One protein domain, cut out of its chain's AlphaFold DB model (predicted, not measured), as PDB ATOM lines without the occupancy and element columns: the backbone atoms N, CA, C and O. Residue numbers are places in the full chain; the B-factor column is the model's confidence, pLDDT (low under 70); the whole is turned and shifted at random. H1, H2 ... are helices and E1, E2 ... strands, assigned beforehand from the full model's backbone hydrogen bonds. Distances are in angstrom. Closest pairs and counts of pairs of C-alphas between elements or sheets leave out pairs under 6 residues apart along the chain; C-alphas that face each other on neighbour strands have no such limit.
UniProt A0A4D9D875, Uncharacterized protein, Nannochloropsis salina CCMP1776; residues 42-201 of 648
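This is residues 42 to 201 of the 648 residues of an uncharacterized protein of Nannochloropsis salina CCMP1776 (UniProt A0A4D9D875). One twisted sheet of seven strands curls round helix H3, and two more helices lie over the same face, H2 at the edge made by E2 and H4 toward the other edge, over E4 and E6. H3 sits between H2 and H4, while the short H1 only grazes the sheet. The printed part has 160 residues with four named helices and seven named strands, in the order E1 H1 E2 H2 E3 E4 H3 E5 E6 H4 E7. The sheet's order is E2 E1 E3 E5 E6 E4 E7, all antiparallel, and the class is mixed, helices and strands. The whole is compact and rounded, with a radius of gyration of the C-alphas of 14.9 A and spans of 42 by 34 by 34 A.

The sheet's strands, from edge to edge, are E2, residues 65 to 73, 23.3 A long; E1, residues 42 to 51, 25.0 A; E3, residues 95 to 100, 16.7 A; E5, residues 150 to 156, 18.1 A; E6, residues 161 to 168, 22.2 A; E4, residues 114 to 121, 23.0 A; and E7, residues 197 to 200, 10.0 A. C-alpha 42, where E1 begins, is at (15.069, 24.571, -39.198), and C-alpha 200, where E7 ends, is at (-12.019, 22.685, -31.086). The helices are H1, residues 61 to 64; H2, residues 74 to 83, 14.2 A; H3, residues 125 to 140, 22.6 A; and H4, residues 174 to 187, 19.8 A. H3 begins with C-alpha 125 at (5.320, -0.058, -29.301).

From edge to edge of the sheet the strands' lines turn by 100 degrees. Across E3 and E5, N 98 and O 153 are within hydrogen-bond range at 2.9 A. On from E3, N 49 and O 97 are within hydrogen-bond range across E1 and E3 at 2.8 A, and N 48 and O 69 are within hydrogen-bond range across E2 and E1 at 2.9 A. On from E5, its hairpin with E6 has N 154 and O 165 at 2.8 A, E6 and E4 have N 116 and O 166 at 2.9 A, and E4 and E7 have N 117 and O 197 at 2.8 A. H2, H3 and H4 are on the same face of the sheet, making two layers, helices on one face of a sheet. The sheet curls round H3; the closest C-alphas of H3 and E5 are those of Trp 132 and Val 155, 7.1 A apart. H2 lies over E2 at a height over the sheet of 7.5 A and runs along the strands, at 21 degrees to E2 on the local plane. H4 has a height over the sheet of 9.7 A; it lies over E4 and only just over E6, with 3 C-alphas falling on E6. It runs only just slantwise to the strands, at 31 degrees to E4 on the local plane. H3, with residues 134 to 138 alone, touches H4, with residues 184 to 187 alone; their closest C-alphas, of Gly 138 and Ser 187, are 7.5 A apart. They run opposite ways at a steep tilt of 55 degrees. H2 and H3 are near each other, with 7 pairs of C-alphas within 10 A, and H2 and H4 are apart. H1 is only just on the sheet, with 5 pairs of C-alphas within 10 A, and only grazes it. Three split strand-helix-strand units, two strands running the same way with a helix between them in the chain and another strand between them in the sheet, have right-handed crossovers: E2, H2, E3; E4, H3, E5; and E6, H4, E7. In H2, H3 and H4 every O i to N i+4 pair is within hydrogen-bond range; H1 is too short for such a pair.

The two C-alphas farthest apart, of Asn 56 and Glu 175, are 42.0 A apart. The printed part has no cut. The links from H2 to E3 and from E3 to E4 are long, and residues 101 to 113 hold no named element. The mean pLDDT of the printed part is 87.4; it is under 70 at residues 55 to 58, 123 and 145.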
ATOM      1  N   LEU A  42      16.505  24.813 -39.059       93.69
ATOM      2  CA  LEU A  42      15.069  24.571 -39.198       93.69
ATOM      3  C   LEU A  42      14.310  25.884 -39.437       93.69
ATOM      4  O   LEU A  42      14.717  26.947 -38.978       93.69
ATOM      5  N   GLN A  43      13.147  25.801 -40.086       92.19
ATOM      6  CA  GLN A  43      12.279  26.963 -40.328       92.19
ATOM      7  C   GLN A  43      11.789  27.626 -39.029       92.19
ATOM      8  O   GLN A  43      11.637  28.845 -38.965       92.19
ATOM      9  N   ASN A  44      11.507  26.815 -38.005       92.69
ATOM     10  CA  ASN A  44      11.016  27.241 -36.700       92.69
ATOM     11  C   ASN A  44      11.905  26.666 -35.592       92.69
ATOM     12  O   ASN A  44      12.419  25.553 -35.713       92.69
ATOM     13  N   ARG A  45      12.026  27.393 -34.476       94.44
ATOM     14  CA  ARG A  45      12.628  26.880 -33.238       94.44
ATOM     15  C   ARG A  45      11.591  26.041 -32.499       94.44
ATOM     16  O   ARG A  45      10.439  26.459 -32.365       94.44
ATOM     17  N   TRP A  46      11.990  24.879 -31.994       95.44
ATOM     18  CA  TRP A  46      11.078  23.942 -31.338       95.44
ATOM     19  C   TRP A  46      11.520  23.646 -29.909       95.44
ATOM     20  O   TRP A  46      12.700  23.455 -29.629       95.44
ATOM     21  N   SER A  47      10.562  23.606 -28.985       94.94
ATOM     22  CA  SER A  47      10.771  23.287 -27.573       94.94
ATOM     23  C   SER A  47      10.167  21.928 -27.234       94.94
ATOM     24  O   SER A  47       8.990  21.678 -27.505       94.94
ATOM     25  N   PHE A  48      10.975  21.065 -26.619       95.00
ATOM     26  CA  PHE A  48      10.587  19.726 -26.186       95.00
ATOM     27  C   PHE A  48      10.331  19.709 -24.674       95.00
ATOM     28  O   PHE A  48      11.165  20.180 -23.896       95.00
ATOM     29  N   PHE A  49       9.195  19.160 -24.247       92.94
ATOM     30  CA  PHE A  49       8.786  19.095 -22.842       92.94
ATOM     31  C   PHE A  49       8.385  17.677 -22.439       92.94
ATOM     32  O   PHE A  49       7.936  16.882 -23.268       92.94
ATOM     33  N   TYR A  50       8.483  17.390 -21.144       92.06
ATOM     34  CA  TYR A  50       8.075  16.134 -20.526       92.06
ATOM     35  C   TYR A  50       7.213  16.390 -19.293       92.06
ATOM     36  O   TYR A  50       7.555  17.209 -18.443       92.06
ATOM     37  N   ASN A  51       6.106  15.661 -19.186       89.06
ATOM     38  CA  ASN A  51       5.253  15.651 -18.004       89.06
ATOM     39  C   ASN A  51       5.403  14.310 -17.277       89.06
ATOM     40  O   ASN A  51       5.062  13.251 -17.818       89.06
ATOM     41  N   ASN A  52       5.920  14.361 -16.047       81.19
ATOM     42  CA  ASN A  52       6.157  13.180 -15.223       81.19
ATOM     43  C   ASN A  52       4.920  12.852 -14.364       81.19
ATOM     44  O   ASN A  52       4.596  13.608 -13.444       81.19
ATOM     45  N   PRO A  53       4.276  11.686 -14.548       76.50
ATOM     46  CA  PRO A  53       3.085  11.314 -13.784       76.50
ATOM     47  C   PRO A  53       3.382  11.016 -12.308       76.50
ATOM     48  O   PRO A  53       2.458  10.970 -11.501       76.50
ATOM     49  N   LYS A  54       4.655  10.812 -11.940       73.81
ATOM     50  CA  LYS A  54       5.096  10.607 -10.550       73.81
ATOM     51  C   LYS A  54       5.396  11.916  -9.811       73.81
ATOM     52  O   LYS A  54       5.772  11.868  -8.642       73.81
ATOM     53  N   ALA A  55       5.275  13.068 -10.476       69.69
ATOM     54  CA  ALA A  55       5.422  14.365  -9.829       69.69
ATOM     55  C   ALA A  55       4.340  14.567  -8.755       69.69
ATOM     56  O   ALA A  55       3.257  13.981  -8.831       69.69
ATOM     57  N   ASN A  56       4.640  15.398  -7.752       69.44
ATOM     58  CA  ASN A  56       3.770  15.615  -6.596       69.44
ATOM     59  C   ASN A  56       2.315  15.895  -7.043       69.44
ATOM     60  O   ASN A  56       2.089  16.844  -7.802       69.44
ATOM     61  N   PRO A  57       1.320  15.107  -6.584       67.25
ATOM     62  CA  PRO A  57      -0.079  15.293  -6.951       67.25
ATOM     63  C   PRO A  57      -0.613  16.706  -6.693       67.25
ATOM     64  O   PRO A  57      -1.498  17.131  -7.431       67.25
ATOM     65  N   MET A  58      -0.053  17.428  -5.711       63.91
ATOM     66  CA  MET A  58      -0.450  18.792  -5.337       63.91
ATOM     67  C   MET A  58      -0.004  19.885  -6.320       63.91
ATOM     68  O   MET A  58      -0.536  20.988  -6.250       63.91
ATOM     69  N   LEU A  59       0.946  19.602  -7.218       71.12
ATOM     70  CA  LEU A  59       1.385  20.568  -8.229       71.12
ATOM     71  C   LEU A  59       0.338  20.700  -9.341       71.12
ATOM     72  O   LEU A  59      -0.270  19.704  -9.764       71.12
ATOM     73  N   SER A  60       0.164  21.924  -9.835       71.00
ATOM     74  CA  SER A  60      -0.636  22.200 -11.029       71.00
ATOM     75  C   SER A  60      -0.057  21.475 -12.252       71.00
ATOM     76  O   SER A  60       1.097  21.043 -12.258       71.00
ATOM     77  N   TRP A  61      -0.860  21.293 -13.306       74.31
ATOM     78  CA  TRP A  61      -0.369  20.661 -14.539       74.31
ATOM     79  C   TRP A  61       0.821  21.428 -15.141       74.31
ATOM     80  O   TRP A  61       1.773  20.799 -15.597       74.31
ATOM     81  N   GLU A  62       0.802  22.762 -15.074       72.88
ATOM     82  CA  GLU A  62       1.876  23.616 -15.595       72.88
ATOM     83  C   GLU A  62       3.189  23.420 -14.839       72.88
ATOM     84  O   GLU A  62       4.248  23.326 -15.449       72.88
ATOM     85  N   GLU A  63       3.125  23.278 -13.516       75.50
ATOM     86  CA  GLU A  63       4.306  23.041 -12.678       75.50
ATOM     87  C   GLU A  63       4.892  21.634 -12.861       75.50
ATOM     88  O   GLU A  63       6.063  21.407 -12.560       75.50
ATOM     89  N   LYS A  64       4.099  20.677 -13.362       79.69
ATOM     90  CA  LYS A  64       4.568  19.323 -13.709       79.69
ATOM     91  C   LYS A  64       5.231  19.262 -15.086       79.69
ATOM     92  O   LYS A  64       5.901  18.272 -15.389       79.69
ATOM     93  N   LEU A  65       5.036  20.285 -15.918       84.06
ATOM     94  CA  LEU A  65       5.565  20.344 -17.271       84.06
ATOM     95  C   LEU A  65       7.025  20.811 -17.252       84.06
ATOM     96  O   LEU A  65       7.325  21.992 -17.095       84.06
ATOM     97  N   GLN A  66       7.951  19.883 -17.466       87.31
ATOM     98  CA  GLN A  66       9.376  20.181 -17.500       87.31
ATOM     99  C   GLN A  66       9.845  20.421 -18.937       87.31
ATOM    100  O   GLN A  66       9.759  19.533 -19.786       87.31
ATOM    101  N   LYS A  67      10.390  21.609 -19.213       90.69
ATOM    102  CA  LYS A  67      11.086  21.895 -20.476       90.69
ATOM    103  C   LYS A  67      12.433  21.167 -20.489       90.69
ATOM    104  O   LYS A  67      13.229  21.355 -19.574       90.69
ATOM    105  N   ILE A  68      12.677  20.344 -21.510       91.62
ATOM    106  CA  ILE A  68      13.922  19.578 -21.662       91.62
ATOM    107  C   ILE A  68      14.946  20.403 -22.438       91.62
ATOM    108  O   ILE A  68      16.035  20.660 -21.937       91.62
ATOM    109  N   TYR A  69      14.602  20.823 -23.659       94.19
ATOM    110  CA  TYR A  69      15.525  21.543 -24.535       94.19
ATOM    111  C   TYR A  69      14.776  22.322 -25.624       94.19
ATOM    112  O   TYR A  69      13.641  21.980 -25.970       94.19
ATOM    113  N   THR A  70      15.413  23.362 -26.164       95.50
ATOM    114  CA  THR A  70      14.968  24.073 -27.372       95.50
ATOM    115  C   THR A  70      16.046  23.933 -28.429       95.50
ATOM    116  O   THR A  70      17.200  24.235 -28.150       95.50
ATOM    117  N   PHE A  71      15.667  23.489 -29.621       95.50
ATOM    118  CA  PHE A  71      16.585  23.285 -30.735       95.50
ATOM    119  C   PHE A  71      16.140  24.079 -31.964       95.50
ATOM    120  O   PHE A  71      14.953  24.365 -32.152       95.50
ATOM    121  N   GLU A  72      17.117  24.422 -32.797       95.81
ATOM    122  CA  GLU A  72      16.930  25.206 -34.023       95.81
ATOM    123  C   GLU A  72      17.606  24.588 -35.252       95.81
ATOM    124  O   GLU A  72      17.382  25.060 -36.363       95.81
ATOM    125  N   THR A  73      18.372  23.501 -35.085       95.06
ATOM    126  CA  THR A  73      18.985  22.753 -36.193       95.06
ATOM    127  C   THR A  73      18.586  21.276 -36.178       95.06
ATOM    128  O   THR A  73      18.152  20.733 -35.155       95.06
ATOM    129  N   VAL A  74      18.736  20.610 -37.324       95.19
ATOM    130  CA  VAL A  74      18.469  19.171 -37.493       95.19
ATOM    131  C   VAL A  74      19.412  18.324 -36.630       95.19
ATOM    132  O   VAL A  74      19.001  17.312 -36.064       95.19
ATOM    133  N   GLU A  75      20.674  18.727 -36.503       95.19
ATOM    134  CA  GLU A  75      21.677  18.034 -35.693       95.19
ATOM    135  C   GLU A  75      21.333  18.113 -34.207       95.19
ATOM    136  O   GLU A  75      21.397  17.100 -33.511       95.19
ATOM    137  N   ASP A  76      20.909  19.287 -33.733       94.06
ATOM    138  CA  ASP A  76      20.499  19.487 -32.343       94.06
ATOM    139  C   ASP A  76      19.225  18.689 -32.024       94.06
ATOM    140  O   ASP A  76      19.110  18.098 -30.947       94.06
ATOM    141  N   PHE A  77      18.297  18.601 -32.987       95.94
ATOM    142  CA  PHE A  77      17.149  17.703 -32.898       95.94
ATOM    143  C   PHE A  77      17.586  16.246 -32.717       95.94
ATOM    144  O   PHE A  77      17.143  15.600 -31.768       95.94
ATOM    145  N   TRP A  78      18.454  15.715 -33.585       95.94
ATOM    146  CA  TRP A  78      18.888  14.317 -33.492       95.94
ATOM    147  C   TRP A  78      19.711  14.044 -32.233       95.94
ATOM    148  O   TRP A  78      19.557  12.982 -31.632       95.94
ATOM    149  N   ALA A  79      20.539  14.995 -31.793       93.12
ATOM    150  CA  ALA A  79      21.266  14.895 -30.532       93.12
ATOM    151  C   ALA A  79      20.299  14.756 -29.347       93.12
ATOM    152  O   ALA A  79      20.467  13.861 -28.517       93.12
ATOM    153  N   LEU A  80      19.243  15.574 -29.300       93.06
ATOM    154  CA  LEU A  80      18.192  15.464 -28.289       93.06
ATOM    155  C   LEU A  80      17.409  14.150 -28.423       93.06
ATOM    156  O   LEU A  80      17.288  13.401 -27.453       93.06
ATOM    157  N   PHE A  81      16.881  13.857 -29.612       92.06
ATOM    158  CA  PHE A  81      15.954  12.748 -29.846       92.06
ATOM    159  C   PHE A  81      16.609  11.376 -29.620       92.06
ATOM    160  O   PHE A  81      15.964  10.467 -29.105       92.06
ATOM    161  N   ASN A  82      17.907  11.242 -29.915       91.94
ATOM    162  CA  ASN A  82      18.680  10.026 -29.632       91.94
ATOM    163  C   ASN A  82      19.037   9.863 -28.143       91.94
ATOM    164  O   ASN A  82      19.369   8.758 -27.712       91.94
ATOM    165  N   SER A  83      18.975  10.946 -27.362       91.00
ATOM    166  CA  SER A  83      19.324  10.960 -25.936       91.00
ATOM    167  C   SER A  83      18.115  10.757 -25.018       91.00
ATOM    168  O   SER A  83      18.269  10.326 -23.874       91.00
ATOM    169  N   VAL A  84      16.906  11.066 -25.494       90.69
ATOM    170  CA  VAL A  84      15.668  10.897 -24.721       90.69
ATOM    171  C   VAL A  84      15.123   9.474 -24.816       90.69
ATOM    172  O   VAL A  84      15.284   8.752 -25.800       90.69
ATOM    173  N   VAL A  85      14.425   9.049 -23.764       91.12
ATOM    174  CA  VAL A  85      13.751   7.750 -23.742       91.12
ATOM    175  C   VAL A  85      12.542   7.802 -24.673       91.12
ATOM    176  O   VAL A  85      11.663   8.629 -24.470       91.12
ATOM    177  N   GLY A  86      12.475   6.909 -25.661       90.19
ATOM    178  CA  GLY A  86      11.327   6.809 -26.577       90.19
ATOM    179  C   GLY A  86       9.959   6.662 -25.870       90.19
ATOM    180  O   GLY A  86       9.907   6.067 -24.782       90.19
ATOM    181  N   PRO A  87       8.848   7.177 -26.449       89.94
ATOM    182  CA  PRO A  87       7.535   7.223 -25.796       89.94
ATOM    183  C   PRO A  87       7.037   5.878 -25.255       89.94
ATOM    184  O   PRO A  87       6.405   5.830 -24.203       89.94
ATOM    185  N   SER A  88       7.351   4.764 -25.921       88.25
ATOM    186  CA  SER A  88       6.888   3.424 -25.531       88.25
ATOM    187  C   SER A  88       7.471   2.914 -24.206       88.25
ATOM    188  O   SER A  88       6.956   1.952 -23.626       88.25
ATOM    189  N   ARG A  89       8.557   3.542 -23.737       88.50
ATOM    190  CA  ARG A  89       9.258   3.234 -22.481       88.50
ATOM    191  C   ARG A  89       8.928   4.217 -21.358       88.50
ATOM    192  O   ARG A  89       9.428   4.053 -20.247       88.50
ATOM    193  N   LEU A  90       8.097   5.221 -21.624       87.81
ATOM    194  CA  LEU A  90       7.634   6.133 -20.591       87.81
ATOM    195  C   LEU A  90       6.643   5.450 -19.643       87.81
ATOM    196  O   LEU A  90       5.935   4.505 -19.995       87.81
ATOM    197  N   SER A  91       6.565   5.964 -18.416       85.75
ATOM    198  CA  SER A  91       5.551   5.543 -17.455       85.75
ATOM    199  C   SER A  91       4.142   5.873 -17.945       85.75
ATOM    200  O   SER A  91       3.912   6.896 -18.585       85.75
ATOM    201  N   ILE A  92       3.173   5.037 -17.576       86.12
ATOM    202  CA  ILE A  92       1.756   5.290 -17.848       86.12
ATOM    203  C   ILE A  92       1.360   6.657 -17.267       86.12
ATOM    204  O   ILE A  92       1.735   6.977 -16.144       86.12
ATOM    205  N   GLN A  93       0.575   7.421 -18.028       85.50
ATOM    206  CA  GLN A  93       0.179   8.819 -17.803       85.50
ATOM    207  C   GLN A  93       1.274   9.865 -18.044       85.50
ATOM    208  O   GLN A  93       1.025  11.038 -17.789       85.50
ATOM    209  N   ALA A  94       2.446   9.480 -18.552       89.94
ATOM    210  CA  ALA A  94       3.436  10.446 -19.010       89.94
ATOM    211  C   ALA A  94       3.087  11.008 -20.387       89.94
ATOM    212  O   ALA A  94       2.510  10.308 -21.226       89.94
ATOM    213  N   ASP A  95       3.508  12.248 -20.620       92.94
ATOM    214  CA  ASP A  95       3.301  12.945 -21.883       92.94
ATOM    215  C   ASP A  95       4.621  13.583 -22.363       92.94
ATOM    216  O   ASP A  95       5.354  14.173 -21.563       92.94
ATOM    217  N   TYR A  96       4.913  13.491 -23.664       95.69
ATOM    218  CA  TYR A  96       5.902  14.346 -24.331       95.69
ATOM    219  C   TYR A  96       5.205  15.382 -25.194       95.69
ATOM    220  O   TYR A  96       4.206  15.083 -25.848       95.69
ATOM    221  N   TYR A  97       5.787  16.576 -25.244       95.00
ATOM    222  CA  TYR A  97       5.287  17.702 -26.019       95.00
ATOM    223  C   TYR A  97       6.407  18.240 -26.901       95.00
ATOM    224  O   TYR A  97       7.527  18.428 -26.432       95.00
ATOM    225  N   LEU A  98       6.083  18.546 -28.151       96.00
ATOM    226  CA  LEU A  98       6.941  19.292 -29.061       96.00
ATOM    227  C   LEU A  98       6.140  20.465 -29.620       96.00
ATOM    228  O   LEU A  98       5.175  20.250 -30.348       96.00
ATOM    229  N   PHE A  99       6.521  21.691 -29.269       95.19
ATOM    230  CA  PHE A  99       5.810  22.909 -29.669       95.19
ATOM    231  C   PHE A  99       6.775  23.937 -30.237       95.19
ATOM    232  O   PHE A  99       7.944  23.974 -29.846       95.19
ATOM    233  N   LYS A 100       6.281  24.788 -31.139       92.94
ATOM    234  CA  LYS A 100       7.023  25.971 -31.582       92.94
ATOM    235  C   LYS A 100       7.407  26.819 -30.372       92.94
ATOM    236  O   LYS A 100       6.651  26.932 -29.403       92.94
ATOM    237  N   GLU A 101       8.604  27.384 -30.399       91.50
ATOM    238  CA  GLU A 101       9.081  28.226 -29.310       91.50
ATOM    239  C   GLU A 101       8.137  29.416 -29.073       91.50
ATOM    240  O   GLU A 101       7.609  30.016 -30.006       91.50
ATOM    241  N   GLY A 102       7.893  29.728 -27.799       82.38
ATOM    242  CA  GLY A 102       6.952  30.772 -27.388       82.38
ATOM    243  C   GLY A 102       5.499  30.303 -27.281       82.38
ATOM    244  O   GLY A 102       4.703  30.991 -26.649       82.38
ATOM    245  N   VAL A 103       5.152  29.120 -27.800       84.38
ATOM    246  CA  VAL A 103       3.810  28.540 -27.658       84.38
ATOM    247  C   VAL A 103       3.785  27.571 -26.480       84.38
ATOM    248  O   VAL A 103       4.514  26.578 -26.454       84.38
ATOM    249  N   ARG A 104       2.924  27.835 -25.494       78.75
ATOM    250  CA  ARG A 104       2.689  26.901 -24.386       78.75
ATOM    251  C   ARG A 104       1.633  25.864 -24.783       78.75
ATOM    252  O   ARG A 104       0.643  26.232 -25.414       78.75
ATOM    253  N   PRO A 105       1.774  24.591 -24.374       76.69
ATOM    254  CA  PRO A 105       0.805  23.537 -24.679       76.69
ATOM    255  C   PRO A 105      -0.459  23.616 -23.797       76.69
ATOM    256  O   PRO A 105      -0.888  22.612 -23.235       76.69
ATOM    257  N   SER A 106      -1.041  24.810 -23.640       77.69
ATOM    258  CA  SER A 106      -2.245  25.062 -22.841       77.69
ATOM    259  C   SER A 106      -3.408  25.494 -23.732       77.69
ATOM    260  O   SER A 106      -3.238  26.253 -24.687       77.69
ATOM    261  N   TYR A 107      -4.614  25.034 -23.395       73.19
ATOM    262  CA  TYR A 107      -5.847  25.444 -24.071       73.19
ATOM    263  C   TYR A 107      -6.156  26.936 -23.872       73.19
ATOM    264  O   TYR A 107      -6.842  27.527 -24.701       73.19
ATOM    265  N   GLU A 108      -5.649  27.539 -22.792       74.44
ATOM    266  CA  GLU A 108      -5.880  28.946 -22.440       74.44
ATOM    267  C   GLU A 108      -5.160  29.909 -23.394       74.44
ATOM    268  O   GLU A 108      -5.703  30.951 -23.749       74.44
ATOM    269  N   GLU A 109      -3.983  29.509 -23.877       73.75
ATOM    270  CA  GLU A 109      -3.147  30.275 -24.813       73.75
ATOM    271  C   GLU A 109      -3.578  30.091 -26.279       73.75
ATOM    272  O   GLU A 109      -3.138  30.820 -27.167       73.75
ATOM    273  N   ASN A 110      -4.461  29.123 -26.557       81.44
ATOM    274  CA  ASN A 110      -4.970  28.846 -27.900       81.44
ATOM    275  C   ASN A 110      -6.506  28.680 -27.926       81.44
ATOM    276  O   ASN A 110      -7.007  27.607 -28.278       81.44
ATOM    277  N   PRO A 111      -7.284  29.717 -27.564       78.19
ATOM    278  CA  PRO A 111      -8.740  29.618 -27.437       78.19
ATOM    279  C   PRO A 111      -9.481  29.506 -28.778       78.19
ATOM    280  O   PRO A 111     -10.622  29.048 -28.810       78.19
ATOM    281  N   GLU A 112      -8.865  29.943 -29.879       81.56
ATOM    282  CA  GLU A 112      -9.446  29.888 -31.233       81.56
ATOM    283  C   GLU A 112      -9.013  28.647 -32.027       81.56
ATOM    284  O   GLU A 112      -9.535  28.384 -33.115       81.56
ATOM    285  N   GLY A 113      -8.083  27.873 -31.471       86.94
ATOM    286  CA  GLY A 113      -7.527  26.691 -32.102       86.94
ATOM    287  C   GLY A 113      -8.250  25.403 -31.766       86.94
ATOM    288  O   GLY A 113      -9.367  25.381 -31.244       86.94
ATOM    289  N   GLY A 114      -7.613  24.291 -32.102       87.94
ATOM    290  CA  GLY A 114      -8.156  22.965 -31.863       87.94
ATOM    291  C   GLY A 114      -7.077  21.905 -31.801       87.94
ATOM    292  O   GLY A 114      -5.889  22.167 -31.988       87.94
ATOM    293  N   VAL A 115      -7.511  20.688 -31.502       91.25
ATOM    294  CA  VAL A 115      -6.636  19.535 -31.361       91.25
ATOM    295  C   VAL A 115      -7.202  18.378 -32.165       91.25
ATOM    296  O   VAL A 115      -8.308  17.897 -31.908       91.25
ATOM    297  N   TRP A 116      -6.418  17.905 -33.126       92.81
ATOM    298  CA  TRP A 116      -6.620  16.607 -33.750       92.81
ATOM    299  C   TRP A 116      -6.052  15.531 -32.848       92.81
ATOM    300  O   TRP A 116      -4.905  15.627 -32.429       92.81
ATOM    301  N   MET A 117      -6.825  14.495 -32.562       92.62
ATOM    302  CA  MET A 117      -6.363  13.356 -31.786       92.62
ATOM    303  C   MET A 117      -6.634  12.070 -32.534       92.62
ATOM    304  O   MET A 117      -7.680  11.892 -33.157       92.62
ATOM    305  N   PHE A 118      -5.712  11.141 -32.396       92.62
ATOM    306  CA  PHE A 118      -5.925   9.767 -32.790       92.62
ATOM    307  C   PHE A 118      -5.267   8.862 -31.761       92.62
ATOM    308  O   PHE A 118      -4.289   9.227 -31.103       92.62
ATOM    309  N   ASN A 119      -5.863   7.692 -31.579       91.38
ATOM    310  CA  ASN A 119      -5.358   6.712 -30.639       91.38
ATOM    311  C   ASN A 119      -4.695   5.586 -31.428       91.38
ATOM    312  O   ASN A 119      -5.238   5.120 -32.429       91.38
ATOM    313  N   LEU A 120      -3.540   5.150 -30.950       89.06
ATOM    314  CA  LEU A 120      -2.893   3.929 -31.382       89.06
ATOM    315  C   LEU A 120      -3.225   2.824 -30.380       89.06
ATOM    316  O   LEU A 120      -3.206   3.031 -29.159       89.06
ATOM    317  N   GLU A 121      -3.557   1.651 -30.905       83.31
ATOM    318  CA  GLU A 121      -3.811   0.467 -30.094       83.31
ATOM    319  C   GLU A 121      -2.569   0.107 -29.273       83.31
ATOM    320  O   GLU A 121      -1.427   0.180 -29.744       83.31
ATOM    321  N   LYS A 122      -2.792  -0.281 -28.015       75.75
ATOM    322  CA  LYS A 122      -1.721  -0.824 -27.181       75.75
ATOM    323  C   LYS A 122      -1.243  -2.145 -27.771       75.75
ATOM    324  O   LYS A 122      -2.030  -2.932 -28.273       75.75
ATOM    325  N   GLY A 123       0.062  -2.381 -27.689       69.19
ATOM    326  CA  GLY A 123       0.696  -3.609 -28.178       69.19
ATOM    327  C   GLY A 123       1.733  -3.352 -29.265       69.19
ATOM    328  O   GLY A 123       2.771  -4.006 -29.266       69.19
ATOM    329  N   ASN A 124       1.549  -2.323 -30.102       80.88
ATOM    330  CA  ASN A 124       2.523  -1.966 -31.136       80.88
ATOM    331  C   ASN A 124       3.414  -0.783 -30.714       80.88
ATOM    332  O   ASN A 124       3.274   0.346 -31.184       80.88
ATOM    333  N   LYS A 125       4.355  -1.057 -29.800       86.81
ATOM    334  CA  LYS A 125       5.320  -0.058 -29.301       86.81
ATOM    335  C   LYS A 125       6.144   0.565 -30.427       86.81
ATOM    336  O   LYS A 125       6.374   1.768 -30.405       86.81
ATOM    337  N   LYS A 126       6.546  -0.231 -31.423       88.19
ATOM    338  CA  LYS A 126       7.312   0.241 -32.580       88.19
ATOM    339  C   LYS A 126       6.511   1.230 -33.418       88.19
ATOM    340  O   LYS A 126       7.045   2.269 -33.781       88.19
ATOM    341  N   ARG A 127       5.223   0.958 -33.650       89.38
ATOM    342  CA  ARG A 127       4.336   1.893 -34.349       89.38
ATOM    343  C   ARG A 127       4.175   3.201 -33.588       89.38
ATOM    344  O   ARG A 127       4.147   4.245 -34.218       89.38
ATOM    345  N   LEU A 128       4.100   3.169 -32.258       92.44
ATOM    346  CA  LEU A 128       4.074   4.398 -31.462       92.44
ATOM    347  C   LEU A 128       5.352   5.226 -31.651       92.44
ATOM    348  O   LEU A 128       5.259   6.429 -31.876       92.44
ATOM    349  N   GLU A 129       6.523   4.589 -31.569       92.69
ATOM    350  CA  GLU A 129       7.821   5.247 -31.784       92.69
ATOM    351  C   GLU A 129       7.930   5.816 -33.206       92.69
ATOM    352  O   GLU A 129       8.293   6.975 -33.378       92.69
ATOM    353  N   GLU A 130       7.565   5.022 -34.215       93.81
ATOM    354  CA  GLU A 130       7.605   5.402 -35.630       93.81
ATOM    355  C   GLU A 130       6.642   6.550 -35.935       93.81
ATOM    356  O   GLU A 130       7.038   7.552 -36.521       93.81
ATOM    357  N   VAL A 131       5.385   6.445 -35.501       94.06
ATOM    358  CA  VAL A 131       4.381   7.487 -35.729       94.06
ATOM    359  C   VAL A 131       4.746   8.762 -34.977       94.06
ATOM    360  O   VAL A 131       4.565   9.848 -35.522       94.06
ATOM    361  N   TRP A 132       5.286   8.661 -33.758       95.56
ATOM    362  CA  TRP A 132       5.793   9.829 -33.038       95.56
ATOM    363  C   TRP A 132       6.970  10.474 -33.773       95.56
ATOM    364  O   TRP A 132       6.950  11.682 -33.993       95.56
ATOM    365  N   LEU A 133       7.955   9.683 -34.209       94.81
ATOM    366  CA  LEU A 133       9.106  10.171 -34.961       94.81
ATOM    367  C   LEU A 133       8.677  10.835 -36.274       94.81
ATOM    368  O   LEU A 133       9.080  11.963 -36.529       94.81
ATOM    369  N   TYR A 134       7.847  10.188 -37.094       94.50
ATOM    370  CA  TYR A 134       7.391  10.758 -38.365       94.50
ATOM    371  C   TYR A 134       6.497  11.977 -38.179       94.50
ATOM    372  O   TYR A 134       6.567  12.901 -38.987       94.50
ATOM    373  N   LEU A 135       5.704  12.028 -37.106       94.25
ATOM    374  CA  LEU A 135       4.954  13.232 -36.767       94.25
ATOM    375  C   LEU A 135       5.914  14.374 -36.447       94.25
ATOM    376  O   LEU A 135       5.798  15.441 -37.035       94.25
ATOM    377  N   VAL A 136       6.900  14.137 -35.582       94.94
ATOM    378  CA  VAL A 136       7.916  15.131 -35.219       94.94
ATOM    379  C   VAL A 136       8.745  15.571 -36.431       94.94
ATOM    380  O   VAL A 136       8.911  16.769 -36.636       94.94
ATOM    381  N   LEU A 137       9.207  14.641 -37.270       93.94
ATOM    382  CA  LEU A 137       9.937  14.948 -38.503       93.94
ATOM    383  C   LEU A 137       9.075  15.740 -39.492       93.94
ATOM    384  O   LEU A 137       9.563  16.675 -40.120       93.94
ATOM    385  N   GLY A 138       7.789  15.400 -39.602       91.75
ATOM    386  CA  GLY A 138       6.840  16.134 -40.431       91.75
ATOM    387  C   GLY A 138       6.617  17.568 -39.954       91.75
ATOM    388  O   GLY A 138       6.473  18.462 -40.786       91.75
ATOM    389  N   LEU A 139       6.647  17.790 -38.636       92.50
ATOM    390  CA  LEU A 139       6.572  19.117 -38.027       92.50
ATOM    391  C   LEU A 139       7.835  19.936 -38.284       92.50
ATOM    392  O   LEU A 139       7.753  21.005 -38.878       92.50
ATOM    393  N   ILE A 140       8.999  19.442 -37.858       94.25
ATOM    394  CA  ILE A 140      10.246  20.218 -37.928       94.25
ATOM    395  C   ILE A 140      10.730  20.410 -39.369       94.25
ATOM    396  O   ILE A 140      11.378  21.408 -39.668       94.25
ATOM    397  N   GLY A 141      10.410  19.463 -40.257       91.56
ATOM    398  CA  GLY A 141      10.718  19.528 -41.683       91.56
ATOM    399  C   GLY A 141       9.691  20.298 -42.512       91.56
ATOM    400  O   GLY A 141       9.856  20.364 -43.726       91.56
ATOM    401  N   GLU A 142       8.632  20.837 -41.892       88.56
ATOM    402  CA  GLU A 142       7.574  21.626 -42.547       88.56
ATOM    403  C   GLU A 142       6.968  20.918 -43.781       88.56
ATOM    404  O   GLU A 142       6.617  21.540 -44.783       88.56
ATOM    405  N   THR A 143       6.836  19.586 -43.733       83.19
ATOM    406  CA  THR A 143       6.387  18.782 -44.890       83.19
ATOM    407  C   THR A 143       4.878  18.875 -45.147       83.19
ATOM    408  O   THR A 143       4.360  18.292 -46.103       83.19
ATOM    409  N   MET A 144       4.155  19.612 -44.301       77.25
ATOM    410  CA  MET A 144       2.724  19.866 -44.428       77.25
ATOM    411  C   MET A 144       2.501  21.269 -45.020       77.25
ATOM    412  O   MET A 144       2.972  22.260 -44.476       77.25
ATOM    413  N   GLU A 145       1.749  21.389 -46.116       65.19
ATOM    414  CA  GLU A 145       1.524  22.672 -46.828       65.19
ATOM    415  C   GLU A 145       0.827  23.755 -45.975       65.19
ATOM    416  O   GLU A 145       0.843  24.930 -46.326       65.19
ATOM    417  N   ASP A 146       0.285  23.379 -44.814       77.19
ATOM    418  CA  ASP A 146      -0.381  24.255 -43.850       77.19
ATOM    419  C   ASP A 146       0.392  24.348 -42.504       77.19
ATOM    420  O   ASP A 146      -0.191  24.640 -41.457       77.19
ATOM    421  N   SER A 147       1.715  24.111 -42.501       74.56
ATOM    422  CA  SER A 147       2.557  24.060 -41.281       74.56
ATOM    423  C   SER A 147       2.534  25.338 -40.427       74.56
ATOM    424  O   SER A 147       2.809  25.294 -39.226       74.56
ATOM    425  N   ASN A 148       2.127  26.476 -40.996       84.44
ATOM    426  CA  ASN A 148       1.930  27.729 -40.262       84.44
ATOM    427  C   ASN A 148       0.786  27.665 -39.237       84.44
ATOM    428  O   ASN A 148       0.890  28.296 -38.186       84.44
ATOM    429  N   ASP A 149      -0.281  26.908 -39.515       88.81
ATOM    430  CA  ASP A 149      -1.404  26.744 -38.580       88.81
ATOM    431  C   ASP A 149      -1.086  25.723 -37.478       88.81
ATOM    432  O   ASP A 149      -1.721  25.716 -36.424       88.81
ATOM    433  N   ILE A 150      -0.076  24.876 -37.690       91.69
ATOM    434  CA  ILE A 150       0.333  23.851 -36.736       91.69
ATOM    435  C   ILE A 150       1.205  24.469 -35.636       91.69
ATOM    436  O   ILE A 150       2.204  25.142 -35.904       91.69
ATOM    437  N   LEU A 151       0.836  24.216 -34.382       92.44
ATOM    438  CA  LEU A 151       1.512  24.741 -33.192       92.44
ATOM    439  C   LEU A 151       2.465  23.726 -32.555       92.44
ATOM    440  O   LEU A 151       3.520  24.102 -32.039       92.44
ATOM    441  N   GLY A 152       2.091  22.446 -32.572       93.50
ATOM    442  CA  GLY A 152       2.854  21.389 -31.922       93.50
ATOM    443  C   GLY A 152       2.127  20.054 -31.858       93.50
ATOM    444  O   GLY A 152       0.961  19.943 -32.236       93.50
ATOM    445  N   ALA A 153       2.818  19.038 -31.354       95.69
ATOM    446  CA  ALA A 153       2.272  17.709 -31.128       95.69
ATOM    447  C   ALA A 153       2.552  17.195 -29.715       95.69
ATOM    448  O   ALA A 153       3.507  17.594 -29.048       95.69
ATOM    449  N   VAL A 154       1.696  16.275 -29.273       95.62
ATOM    450  CA  VAL A 154       1.768  15.614 -27.970       95.62
ATOM    451  C   VAL A 154       1.619  14.118 -28.164       95.62
ATOM    452  O   VAL A 154       0.705  13.679 -28.862       95.62
ATOM    453  N   VAL A 155       2.456  13.336 -27.492       95.88
ATOM    454  CA  VAL A 155       2.239  11.901 -27.306       95.88
ATOM    455  C   VAL A 155       1.974  11.626 -25.834       95.88
ATOM    456  O   VAL A 155       2.753  12.002 -24.964       95.88
ATOM    457  N   SER A 156       0.846  10.980 -25.567       93.00
ATOM    458  CA  SER A 156       0.334  10.700 -24.234       93.00
ATOM    459  C   SER A 156       0.217   9.203 -24.011       93.00
ATOM    460  O   SER A 156      -0.607   8.538 -24.649       93.00
ATOM    461  N   ILE A 157       0.955   8.685 -23.032       92.94
ATOM    462  CA  ILE A 157       0.904   7.266 -22.689       92.94
ATOM    463  C   ILE A 157      -0.285   7.018 -21.769       92.94
ATOM    464  O   ILE A 157      -0.281   7.447 -20.617       92.94
ATOM    465  N   LYS A 158      -1.335   6.334 -22.234       87.31
ATOM    466  CA  LYS A 158      -2.510   6.020 -21.388       87.31
ATOM    467  C   LYS A 158      -2.558   4.536 -21.021       87.31
ATOM    468  O   LYS A 158      -1.771   3.735 -21.514       87.31
ATOM    469  N   ARG A 159      -3.479   4.172 -20.115       82.25
ATOM    470  CA  ARG A 159      -3.704   2.773 -19.695       82.25
ATOM    471  C   ARG A 159      -4.266   1.912 -20.832       82.25
ATOM    472  O   ARG A 159      -3.810   0.793 -20.999       82.25
ATOM    473  N   GLY A 160      -5.221   2.449 -21.599       84.25
ATOM    474  CA  GLY A 160      -5.938   1.706 -22.646       84.25
ATOM    475  C   GLY A 160      -5.369   1.861 -24.058       84.25
ATOM    476  O   GLY A 160      -5.068   0.867 -24.697       84.25
ATOM    477  N   GLN A 161      -5.216   3.089 -24.555       87.25
ATOM    478  CA  GLN A 161      -4.669   3.374 -25.891       87.25
ATOM    479  C   GLN A 161      -3.728   4.570 -25.826       87.25
ATOM    480  O   GLN A 161      -4.026   5.542 -25.127       87.25
ATOM    481  N   ASP A 162      -2.610   4.518 -26.545       92.00
ATOM    482  CA  ASP A 162      -1.696   5.657 -26.617       92.00
ATOM    483  C   ASP A 162      -2.284   6.725 -27.521       92.00
ATOM    484  O   ASP A 162      -2.770   6.436 -28.610       92.00
ATOM    485  N   ARG A 163      -2.295   7.968 -27.047       92.94
ATOM    486  CA  ARG A 163      -2.943   9.067 -27.757       92.94
ATOM    487  C   ARG A 163      -1.892   9.996 -28.322       92.94
ATOM    488  O   ARG A 163      -1.067  10.504 -27.569       92.94
ATOM    489  N   LEU A 164      -1.984  10.274 -29.615       95.25
ATOM    490  CA  LEU A 164      -1.257  11.362 -30.245       95.25
ATOM    491  C   LEU A 164      -2.212  12.514 -30.515       95.25
ATOM    492  O   LEU A 164      -3.363  12.306 -30.905       95.25
ATOM    493  N   SER A 165      -1.725  13.724 -30.275       94.62
ATOM    494  CA  SER A 165      -2.475  14.959 -30.445       94.62
ATOM    495  C   SER A 165      -1.671  15.939 -31.289       94.62
ATOM    496  O   SER A 165      -0.488  16.129 -31.027       94.62
ATOM    497  N   LEU A 166      -2.308  16.590 -32.253       93.88
ATOM    498  CA  LEU A 166      -1.741  17.650 -33.081       93.88
ATOM    499  C   LEU A 166      -2.541  18.931 -32.850       93.88
ATOM    500  O   LEU A 166      -3.760  18.940 -33.014       93.88
ATOM    501  N   TRP A 167      -1.855  19.994 -32.449       93.44
ATOM    502  CA  TRP A 167      -2.455  21.268 -32.073       93.44
ATOM    503  C   TRP A 167      -2.411  22.242 -33.242       93.44
ATOM    504  O   TRP A 167      -1.357  22.458 -33.841       93.44
ATOM    505  N   THR A 168      -3.558  22.849 -33.530       92.38
ATOM    506  CA  THR A 168      -3.749  23.812 -34.613       92.38
ATOM    507  C   THR A 168      -4.246  25.147 -34.069       92.38
ATOM    508  O   THR A 168      -4.911  25.198 -33.029       92.38
ATOM    509  N   LYS A 169      -3.898  26.246 -34.742       90.81
ATOM    510  CA  LYS A 169      -4.239  27.615 -34.334       90.81
ATOM    511  C   LYS A 169      -5.672  27.997 -34.706       90.81
ATOM    512  O   LYS A 169      -6.282  28.778 -33.982       90.81
ATOM    513  N   THR A 170      -6.225  27.438 -35.786       86.69
ATOM    514  CA  THR A 170      -7.512  27.897 -36.338       86.69
ATOM    515  C   THR A 170      -8.546  26.777 -36.417       86.69
ATOM    516  O   THR A 170      -8.609  26.041 -37.399       86.69
ATOM    517  N   ALA A 171      -9.445  26.668 -35.434       87.44
ATOM    518  CA  ALA A 171     -10.516  25.665 -35.475       87.44
ATOM    519  C   ALA A 171     -11.710  26.032 -36.370       87.44
ATOM    520  O   ALA A 171     -12.486  25.150 -36.742       87.44
ATOM    521  N   ALA A 172     -11.889  27.317 -36.695       81.56
ATOM    522  CA  ALA A 172     -13.033  27.794 -37.474       81.56
ATOM    523  C   ALA A 172     -12.961  27.404 -38.963       81.56
ATOM    524  O   ALA A 172     -14.000  27.206 -39.594       81.56
ATOM    525  N   ASP A 173     -11.753  27.276 -39.517       84.38
ATOM    526  CA  ASP A 173     -11.546  26.908 -40.917       84.38
ATOM    527  C   ASP A 173     -11.598  25.386 -41.086       84.38
ATOM    528  O   ASP A 173     -10.617  24.659 -40.922       84.38
ATOM    529  N   ARG A 174     -12.789  24.888 -41.419       85.12
ATOM    530  CA  ARG A 174     -13.023  23.455 -41.596       85.12
ATOM    531  C   ARG A 174     -12.240  22.868 -42.772       85.12
ATOM    532  O   ARG A 174     -11.851  21.705 -42.694       85.12
ATOM    533  N   GLU A 175     -12.035  23.622 -43.849       85.44
ATOM    534  CA  GLU A 175     -11.331  23.123 -45.034       85.44
ATOM    535  C   GLU A 175      -9.847  22.937 -44.730       85.44
ATOM    536  O   GLU A 175      -9.293  21.874 -45.015       85.44
ATOM    537  N   LEU A 176      -9.241  23.920 -44.061       86.38
ATOM    538  CA  LEU A 176      -7.886  23.834 -43.520       86.38
ATOM    539  C   LEU A 176      -7.722  22.622 -42.597       86.38
ATOM    540  O   LEU A 176      -6.824  21.806 -42.801       86.38
ATOM    541  N   GLN A 177      -8.630  22.436 -41.633       88.38
ATOM    542  CA  GLN A 177      -8.547  21.302 -40.707       88.38
ATOM    543  C   GLN A 177      -8.672  19.943 -41.421       88.38
ATOM    544  O   GLN A 177      -7.973  18.994 -41.064       88.38
ATOM    545  N   VAL A 178      -9.507  19.834 -42.461       87.81
ATOM    546  CA  VAL A 178      -9.618  18.606 -43.271       87.81
ATOM    547  C   VAL A 178      -8.347  18.349 -44.086       87.81
ATOM    548  O   VAL A 178      -7.911  17.195 -44.162       87.81
ATOM    549  N   ARG A 179      -7.720  19.385 -44.661       87.31
ATOM    550  CA  ARG A 179      -6.439  19.244 -45.375       87.31
ATOM    551  C   ARG A 179      -5.332  18.763 -44.443       87.31
ATOM    552  O   ARG A 179      -4.673  17.774 -44.765       87.31
ATOM    553  N   ILE A 180      -5.206  19.381 -43.265       89.00
ATOM    554  CA  ILE A 180      -4.242  18.979 -42.230       89.00
ATOM    555  C   ILE A 180      -4.466  17.512 -41.843       89.00
ATOM    556  O   ILE A 180      -3.537  16.712 -41.914       89.00
ATOM    557  N   ALA A 181      -5.699  17.114 -41.517       89.00
ATOM    558  CA  ALA A 181      -6.000  15.731 -41.143       89.00
ATOM    559  C   ALA A 181      -5.705  14.720 -42.262       89.00
ATOM    560  O   ALA A 181      -5.195  13.629 -41.997       89.00
ATOM    561  N   THR A 182      -6.008  15.073 -43.514       87.94
ATOM    562  CA  THR A 182      -5.734  14.218 -44.678       87.94
ATOM    563  C   THR A 182      -4.235  14.042 -44.876       87.94
ATOM    564  O   THR A 182      -3.764  12.917 -45.030       87.94
ATOM    565  N   ARG A 183      -3.465  15.133 -44.785       87.19
ATOM    566  CA  ARG A 183      -2.006  15.092 -44.896       87.19
ATOM    567  C   ARG A 183      -1.389  14.274 -43.767       87.19
ATOM    568  O   ARG A 183      -0.575  13.408 -44.047       87.19
ATOM    569  N   VAL A 184      -1.831  14.467 -42.523       88.56
ATOM    570  CA  VAL A 184      -1.378  13.682 -41.361       88.56
ATOM    571  C   VAL A 184      -1.636  12.190 -41.568       88.56
ATOM    572  O   VAL A 184      -0.742  11.383 -41.327       88.56
ATOM    573  N   LYS A 185      -2.816  11.803 -42.071       89.50
ATOM    574  CA  LYS A 185      -3.106  10.397 -42.396       89.50
ATOM    575  C   LYS A 185      -2.151   9.824 -43.442       89.50
ATOM    576  O   LYS A 185      -1.688   8.704 -43.262       89.50
ATOM    577  N   MET A 186      -1.859  10.583 -44.501       86.81
ATOM    578  CA  MET A 186      -0.973  10.147 -45.587       86.81
ATOM    579  C   MET A 186       0.496  10.092 -45.150       86.81
ATOM    580  O   MET A 186       1.165   9.097 -45.394       86.81
ATOM    581  N   SER A 187       0.994  11.132 -44.476       86.69
ATOM    582  CA  SER A 187       2.395  11.239 -44.049       86.69
ATOM    583  C   SER A 187       2.767  10.228 -42.965       86.69
ATOM    584  O   SER A 187       3.911   9.793 -42.907       86.69
ATOM    585  N   LEU A 188       1.815   9.856 -42.106       88.38
ATOM    586  CA  LEU A 188       2.027   8.877 -41.036       88.38
ATOM    587  C   LEU A 188       1.626   7.449 -41.440       88.38
ATOM    588  O   LEU A 188       1.651   6.555 -40.588       88.38
ATOM    589  N   ASP A 189       1.224   7.243 -42.701       86.94
ATOM    590  CA  ASP A 189       0.737   5.969 -43.247       86.94
ATOM    591  C   ASP A 189      -0.301   5.297 -42.328       86.94
ATOM    592  O   ASP A 189      -0.195   4.125 -41.955       86.94
ATOM    593  N   LEU A 190      -1.250   6.092 -41.813       86.00
ATOM    594  CA  LEU A 190      -2.242   5.595 -40.858       86.00
ATOM    595  C   LEU A 190      -3.261   4.708 -41.589       86.00
ATOM    596  O   LEU A 190      -3.770   5.125 -42.633       86.00
ATOM    597  N   PRO A 191      -3.640   3.545 -41.019       82.19
ATOM    598  CA  PRO A 191      -4.688   2.702 -41.585       82.19
ATOM    599  C   PRO A 191      -5.971   3.506 -41.843       82.19
ATOM    600  O   PRO A 191      -6.311   4.376 -41.025       82.19
ATOM    601  N   PRO A 192      -6.711   3.245 -42.936       76.19
ATOM    602  CA  PRO A 192      -7.896   4.025 -43.298       76.19
ATOM    603  C   PRO A 192      -8.992   3.991 -42.219       76.19
ATOM    604  O   PRO A 192      -9.770   4.940 -42.097       76.19
ATOM    605  N   GLU A 193      -9.007   2.951 -41.385       78.50
ATOM    606  CA  GLU A 193      -9.906   2.758 -40.245       78.50
ATOM    607  C   GLU A 193      -9.583   3.687 -39.064       78.50
ATOM    608  O   GLU A 193     -10.422   3.883 -38.179       78.50
ATOM    609  N   THR A 194      -8.388   4.290 -39.045       82.88
ATOM    610  CA  THR A 194      -7.946   5.187 -37.975       82.88
ATOM    611  C   THR A 194      -8.824   6.433 -37.953       82.88
ATOM    612  O   THR A 194      -8.820   7.277 -38.864       82.88
ATOM    613  N   LYS A 195      -9.599   6.560 -36.876       85.62
ATOM    614  CA  LYS A 195     -10.465   7.711 -36.631       85.62
ATOM    615  C   LYS A 195      -9.628   8.847 -36.050       85.62
ATOM    616  O   LYS A 195      -9.144   8.751 -34.925       85.62
ATOM    617  N   LEU A 196      -9.484   9.919 -36.824       90.44
ATOM    618  CA  LEU A 196      -8.986  11.200 -36.333       90.44
ATOM    619  C   LEU A 196     -10.180  11.984 -35.782       90.44
ATOM    620  O   LEU A 196     -11.148  12.238 -36.499       90.44
ATOM    621  N   GLU A 197     -10.120  12.335 -34.505       89.44
ATOM    622  CA  GLU A 197     -11.118  13.144 -33.813       89.44
ATOM    623  C   GLU A 197     -10.600  14.580 -33.701       89.44
ATOM    624  O   GLU A 197      -9.542  14.809 -33.120       89.44
ATOM    625  N   PHE A 198     -11.343  15.555 -34.225       89.44
ATOM    626  CA  PHE A 198     -11.039  16.967 -34.005       89.44
ATOM    627  C   PHE A 198     -11.841  17.500 -32.823       89.44
ATOM    628  O   PHE A 198     -13.071  17.395 -32.809       89.44
ATOM    629  N   LYS A 199     -11.159  18.111 -31.852       88.12
ATOM    630  CA  LYS A 199     -11.800  18.891 -30.790       88.12
ATOM    631  C   LYS A 199     -11.386  20.349 -30.917       88.12
ATOM    632  O   LYS A 199     -10.214  20.640 -30.695       88.12
ATOM    633  N   PRO A 200     -12.314  21.271 -31.231       85.50
ATOM    634  CA  PRO A 200     -12.019  22.685 -31.086       85.50
ATOM    635  C   PRO A 200     -11.740  22.970 -29.611       85.50
ATOM    636  O   PRO A 200     -12.431  22.445 -28.725       85.50
ATOM    637  N   ASN A 201     -10.741  23.806 -29.350       78.94
ATOM    638  CA  ASN A 201     -10.518  24.341 -28.022       78.94
ATOM    639  C   ASN A 201     -11.780  25.132 -27.696       78.94
ATOM    640  O   ASN A 201     -12.215  25.999 -28.455       78.94
TER     641      ASN A 201